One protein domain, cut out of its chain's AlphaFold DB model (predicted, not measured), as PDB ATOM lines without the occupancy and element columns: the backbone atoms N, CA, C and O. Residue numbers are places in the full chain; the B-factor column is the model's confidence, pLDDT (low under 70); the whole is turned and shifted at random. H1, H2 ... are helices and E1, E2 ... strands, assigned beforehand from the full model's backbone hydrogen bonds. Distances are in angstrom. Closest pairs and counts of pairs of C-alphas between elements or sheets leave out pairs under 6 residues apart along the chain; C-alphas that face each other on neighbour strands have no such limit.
ATOM      1  N   PHE A   3     370.290 365.139 391.118       78.00
ATOM      2  CA  PHE A   3     371.473 364.509 390.550       78.00
ATOM      3  C   PHE A   3     372.552 365.562 390.311       78.00
ATOM      4  O   PHE A   3     372.249 366.675 389.880       78.00
ATOM      5  N   TYR A   4     373.789 365.189 390.607       81.50
ATOM      6  CA  TYR A   4     374.975 366.008 390.417       81.50
ATOM      7  C   TYR A   4     376.023 365.190 389.681       81.50
ATOM      8  O   TYR A   4     376.239 364.020 389.997       81.50
ATOM      9  N   ASN A   5     376.696 365.840 388.740       81.69
ATOM     10  CA  ASN A   5     377.925 365.326 388.162       81.69
ATOM     11  C   ASN A   5     379.077 366.048 388.855       81.69
ATOM     12  O   ASN A   5     379.073 367.276 388.965       81.69
ATOM     13  N   ILE A   6     380.011 365.270 389.386       82.25
ATOM     14  CA  ILE A   6     381.221 365.772 390.033       82.25
ATOM     15  C   ILE A   6     382.337 365.696 388.996       82.25
ATOM     16  O   ILE A   6     382.397 364.719 388.254       82.25
ATOM     17  N   ALA A   7     383.198 366.712 388.948       85.06
ATOM     18  CA  ALA A   7     384.330 366.741 388.029       85.06
ATOM     19  C   ALA A   7     385.304 365.584 388.301       85.06
ATOM     20  O   ALA A   7     385.633 365.296 389.462       85.06
ATOM     21  N   ASP A   8     385.809 364.964 387.236       83.06
ATOM     22  CA  ASP A   8     386.778 363.862 387.329       83.06
ATOM     23  C   ASP A   8     388.046 364.275 388.087       83.06
ATOM     24  O   ASP A   8     388.579 363.499 388.879       83.06
ATOM     25  N   GLU A   9     388.502 365.515 387.898       87.31
ATOM     26  CA  GLU A   9     389.678 366.081 388.570       87.31
ATOM     27  C   GLU A   9     389.552 366.023 390.098       87.31
ATOM     28  O   GLU A   9     390.498 365.643 390.792       87.31
ATOM     29  N   TYR A  10     388.366 366.329 390.628       87.56
ATOM     30  CA  TYR A  10     388.113 366.320 392.067       87.56
ATOM     31  C   TYR A  10     388.055 364.897 392.628       87.56
ATOM     32  O   TYR A  10     388.625 364.618 393.683       87.56
ATOM     33  N   ILE A  11     387.429 363.964 391.905       86.25
ATOM     34  CA  ILE A  11     387.413 362.549 392.300       86.25
ATOM     35  C   ILE A  11     388.824 361.955 392.257       86.25
ATOM     36  O   ILE A  11     389.213 361.230 393.174       86.25
ATOM     37  N   ASN A  12     389.618 362.292 391.241       87.31
ATOM     38  CA  ASN A  12     391.007 361.853 391.129       87.31
ATOM     39  C   ASN A  12     391.866 362.405 392.268       87.31
ATOM     40  O   ASN A  12     392.653 361.656 392.844       87.31
ATOM     41  N   PHE A  13     391.669 363.670 392.647       90.31
ATOM     42  CA  PHE A  13     392.294 364.251 393.833       90.31
ATOM     43  C   PHE A  13     391.921 363.475 395.103       90.31
ATOM     44  O   PHE A  13     392.816 363.037 395.822       90.31
ATOM     45  N   LEU A  14     390.634 363.215 395.355       87.75
ATOM     46  CA  LEU A  14     390.191 362.443 396.526       87.75
ATOM     47  C   LEU A  14     390.765 361.018 396.549       87.75
ATOM     48  O   LEU A  14     391.147 360.520 397.608       87.75
ATOM     49  N   ARG A  15     390.902 360.383 395.380       87.19
ATOM     50  CA  ARG A  15     391.515 359.053 395.233       87.19
ATOM     51  C   ARG A  15     392.998 359.009 395.596       87.19
ATOM     52  O   ARG A  15     393.493 357.931 395.912       87.19
ATOM     53  N   THR A  16     393.703 360.145 395.584       90.50
ATOM     54  CA  THR A  16     395.086 360.205 396.093       90.50
ATOM     55  C   THR A  16     395.163 360.021 397.610       90.50
ATOM     56  O   THR A  16     396.189 359.562 398.108       90.50
ATOM     57  N   PHE A  17     394.079 360.324 398.333       90.25
ATOM     58  CA  PHE A  17     393.991 360.171 399.787       90.25
ATOM     59  C   PHE A  17     393.343 358.846 400.199       90.25
ATOM     60  O   PHE A  17     393.802 358.221 401.152       90.25
ATOM     61  N   ASP A  18     392.298 358.407 399.491       85.88
ATOM     62  CA  ASP A  18     391.608 357.144 399.770       85.88
ATOM     63  C   ASP A  18     391.279 356.381 398.477       85.88
ATOM     64  O   ASP A  18     390.481 356.814 397.642       85.88
ATOM     65  N   SER A  19     391.860 355.190 398.334       84.31
ATOM     66  CA  SER A  19     391.654 354.306 397.183       84.31
ATOM     67  C   SER A  19     390.266 353.656 397.137       84.31
ATOM     68  O   SER A  19     389.898 353.083 396.109       84.31
ATOM     69  N   LYS A  20     389.465 353.755 398.208       84.88
ATOM     70  CA  LYS A  20     388.071 353.280 398.245       84.88
ATOM     71  C   LYS A  20     387.106 354.202 397.501       84.88
ATOM     72  O   LYS A  20     385.978 353.795 397.214       84.88
ATOM     73  N   VAL A  21     387.519 355.431 397.183       83.44
ATOM     74  CA  VAL A  21     386.706 356.363 396.396       83.44
ATOM     75  C   VAL A  21     386.498 355.781 394.998       83.44
ATOM     76  O   VAL A  21     387.453 355.484 394.283       83.44
ATOM     77  N   SER A  22     385.238 355.592 394.605       79.69
ATOM     78  CA  SER A  22     384.879 354.963 393.329       79.69
ATOM     79  C   SER A  22     385.335 355.788 392.126       79.69
ATOM     80  O   SER A  22     385.313 357.014 392.157       79.69
ATOM     81  N   GLU A  23     385.699 355.113 391.034       77.06
ATOM     82  CA  GLU A  23     385.993 355.798 389.774       77.06
ATOM     83  C   GLU A  23     384.740 356.444 389.189       77.06
ATOM     84  O   GLU A  23     383.641 355.868 389.188       77.06
ATOM     85  N   ASN A  24     384.945 357.645 388.653       68.56
ATOM     86  CA  ASN A  24     383.889 358.489 388.119       68.56
ATOM     87  C   ASN A  24     383.504 358.154 386.664       68.56
ATOM     88  O   ASN A  24     382.515 358.673 386.157       68.56
ATOM     89  N   LYS A  25     384.234 357.224 386.020       72.81
ATOM     90  CA  LYS A  25     383.978 356.718 384.659       72.81
ATOM     91  C   LYS A  25     383.733 357.840 383.629       72.81
ATOM     92  O   LYS A  25     382.727 357.797 382.933       72.81
ATOM     93  N   GLN A  26     384.641 358.811 383.508       69.81
ATOM     94  CA  GLN A  26     384.484 359.952 382.583       69.81
ATOM     95  C   GLN A  26     383.260 360.818 382.923       69.81
ATOM     96  O   GLN A  26     382.423 361.077 382.062       69.81
ATOM     97  N   GLU A  27     383.102 361.193 384.196       65.94
ATOM     98  CA  GLU A  27     381.974 362.003 384.698       65.94
ATOM     99  C   GLU A  27     380.573 361.410 384.458       65.94
ATOM    100  O   GLU A  27     379.553 362.075 384.657       65.94
ATOM    101  N   SER A  28     380.491 360.140 384.057       69.69
ATOM    102  CA  SER A  28     379.230 359.490 383.700       69.69
ATOM    103  C   SER A  28     378.481 358.942 384.915       69.69
ATOM    104  O   SER A  28     377.371 358.426 384.766       69.69
ATOM    105  N   ARG A  29     379.105 358.943 386.100       73.81
ATOM    106  CA  ARG A  29     378.494 358.422 387.324       73.81
ATOM    107  C   ARG A  29     377.662 359.524 387.988       73.81
ATOM    108  O   ARG A  29     378.236 360.457 388.545       73.81
ATOM    109  N   PRO A  30     376.324 359.404 388.011       77.06
ATOM    110  CA  PRO A  30     375.502 360.364 388.723       77.06
ATOM    111  C   PRO A  30     375.694 360.202 390.234       77.06
ATOM    112  O   PRO A  30     375.646 359.093 390.779       77.06
ATOM    113  N   TYR A  31     375.862 361.324 390.924       81.38
ATOM    114  CA  TYR A  31     375.813 361.399 392.379       81.38
ATOM    115  C   TYR A  31     374.453 361.932 392.803       81.38
ATOM    116  O   TYR A  31     373.908 362.853 392.191       81.38
ATOM    117  N   ILE A  32     373.901 361.377 393.876       79.94
ATOM    118  CA  ILE A  32     372.750 361.980 394.548       79.94
ATOM    119  C   ILE A  32     373.290 362.951 395.591       79.94
ATOM    120  O   ILE A  32     374.035 362.563 396.494       79.94
ATOM    121  N   GLY A  33     372.935 364.228 395.441       66.31
ATOM    122  CA  GLY A  33     373.381 365.277 396.348       66.31
ATOM    123  C   GLY A  33     372.406 365.587 397.474       66.31
ATOM    124  O   GLY A  33     371.185 365.493 397.310       66.31
ATOM    125  N   VAL A  34     373.027 365.995 398.587       62.03
ATOM    126  CA  VAL A  34     372.489 366.221 399.938       62.03
ATOM    127  C   VAL A  34     371.905 364.948 400.534       62.03
ATOM    128  O   VAL A  34     370.693 364.794 400.675       62.03
ATOM    129  N   VAL A  35     372.799 364.023 400.880       62.78
ATOM    130  CA  VAL A  35     372.439 362.921 401.778       62.78
ATOM    131  C   VAL A  35     372.471 363.426 403.222       62.78
ATOM    132  O   VAL A  35     371.532 363.166 403.966       62.78
ATOM    133  N   ILE A  36     373.512 364.188 403.598       72.00
ATOM    134  CA  ILE A  36     373.718 364.763 404.940       72.00
ATOM    135  C   ILE A  36     374.566 366.048 404.820       72.00
ATOM    136  O   ILE A  36     375.450 366.124 403.963       72.00
ATOM    137  N   GLU A  37     374.301 367.044 405.670       80.00
ATOM    138  CA  GLU A  37     375.173 368.202 405.913       80.00
ATOM    139  C   GLU A  37     375.668 368.149 407.366       80.00
ATOM    140  O   GLU A  37     374.854 368.076 408.286       80.00
ATOM    141  N   ILE A  38     376.986 368.124 407.573       82.38
ATOM    142  CA  ILE A  38     377.620 368.113 408.902       82.38
ATOM    143  C   ILE A  38     378.680 369.203 408.899       82.38
ATOM    144  O   ILE A  38     379.527 369.190 408.014       82.38
ATOM    145  N   GLU A  39     378.633 370.125 409.864       82.12
ATOM    146  CA  GLU A  39     379.656 371.175 410.019       82.12
ATOM    147  C   GLU A  39     379.972 371.897 408.689       82.12
ATOM    148  O   GLU A  39     381.127 372.056 408.311       82.12
ATOM    149  N   GLU A  40     378.923 372.275 407.942       83.81
ATOM    150  CA  GLU A  40     378.987 372.944 406.623       83.81
ATOM    151  C   GLU A  40     379.519 372.080 405.457       83.81
ATOM    152  O   GLU A  40     379.556 372.522 404.303       83.81
ATOM    153  N   MET A  41     379.863 370.813 405.705       81.62
ATOM    154  CA  MET A  41     380.258 369.857 404.671       81.62
ATOM    155  C   MET A  41     379.047 369.113 404.109       81.62
ATOM    156  O   MET A  41     378.300 368.451 404.830       81.62
ATOM    157  N   LYS A  42     378.876 369.175 402.784       83.69
ATOM    158  CA  LYS A  42     377.803 368.479 402.059       83.69
ATOM    159  C   LYS A  42     378.294 367.130 401.553       83.69
ATOM    160  O   LYS A  42     379.228 367.075 400.756       83.69
ATOM    161  N   TYR A  43     377.623 366.059 401.963       84.12
ATOM    162  CA  TYR A  43     377.961 364.701 401.547       84.12
ATOM    163  C   TYR A  43     377.121 364.243 400.353       84.12
ATOM    164  O   TYR A  43     375.895 364.415 400.308       84.12
ATOM    165  N   TYR A  44     377.810 363.621 399.397       84.88
ATOM    166  CA  TYR A  44     377.260 363.103 398.148       84.88
ATOM    167  C   TYR A  44     377.499 361.599 398.094       84.88
ATOM    168  O   TYR A  44     378.625 361.143 398.284       84.88
ATOM    169  N   ALA A  45     376.446 360.829 397.825       83.31
ATOM    170  CA  ALA A  45     376.573 359.388 397.657       83.31
ATOM    171  C   ALA A  45     376.637 359.036 396.162       83.31
ATOM    172  O   ALA A  45     375.812 359.535 395.383       83.31
ATOM    173  N   PRO A  46     377.581 358.172 395.745       79.50
ATOM    174  CA  PRO A  46     377.579 357.631 394.396       79.50
ATOM    175  C   PRO A  46     376.334 356.760 394.215       79.50
ATOM    176  O   PRO A  46     376.042 355.905 395.053       79.50
ATOM    177  N   PHE A  47     375.597 356.956 393.122       75.00
ATOM    178  CA  PHE A  47     374.459 356.092 392.833       75.00
ATOM    179  C   PHE A  47     374.970 354.681 392.481       75.00
ATOM    180  O   PHE A  47     375.843 354.554 391.604       75.00
TER     181      PHE A  47
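What this domain is: This is residues 3 to 47 of the 50 residues of an uncharacterized protein of Roseburia sp (UniProt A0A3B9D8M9). A two-stranded hairpin, E1 and E2, and one helix, H1, make the two arms of an open V, with residues 3 to 7 crossing between the arms near its closed end. After H1 the chain folds back beside it through residues 18 to 30, a long stretch with no named element, and crosses over to the hairpin. The printed part has 45 residues, with H1, E1 and E2 in that order; the two strands form an antiparallel sheet, and the class is mixed, helices and strands. The whole is compact, with a radius of gyration of the C-alphas of 10.6 A and spans of 26 by 23 by 15 A.

How they stand to each other: Residues 3 to 4 pair antiparallel with residues 31 to 32, which belong to E1, residues 31 to 38. H1, residues 8 to 17, has 5 of 6 O i to N i+4 pairs within hydrogen-bond range. H1 and E2, residues 41 to 46, are apart. E1 and E2 are a hairpin of antiparallel neighbours, with 148 degrees between their directions. N 32 and O 45, 3.1 A apart, and N 41 and O 38, 2.8 A apart, are within hydrogen-bond range. The C-alphas of Tyr 31 and Pro 46 face each other at 4.6 A.

Where its parts are: H1 measures 14.9 A from C-alpha 8 at (386.778, 363.862, 387.329) to C-alpha 17. E1 measures 17.9 A from C-alpha 31 at (375.813, 361.399, 392.379) to C-alpha 38. E2 measures 16.2 A and ends with C-alpha 46 at (377.579, 357.631, 394.396).

The domain as a whole: The C-alphas farthest apart, those of Gln 26 and Glu 39, are 30.0 A apart. The printed part has no cut. The link from H1 to E1 is long, with 13 residues; that from E1 to E2 is tight. The mean pLDDT of the printed part is 80.1, and residue 24, residues 26 to 28 and residues 33 to 35 are under 70.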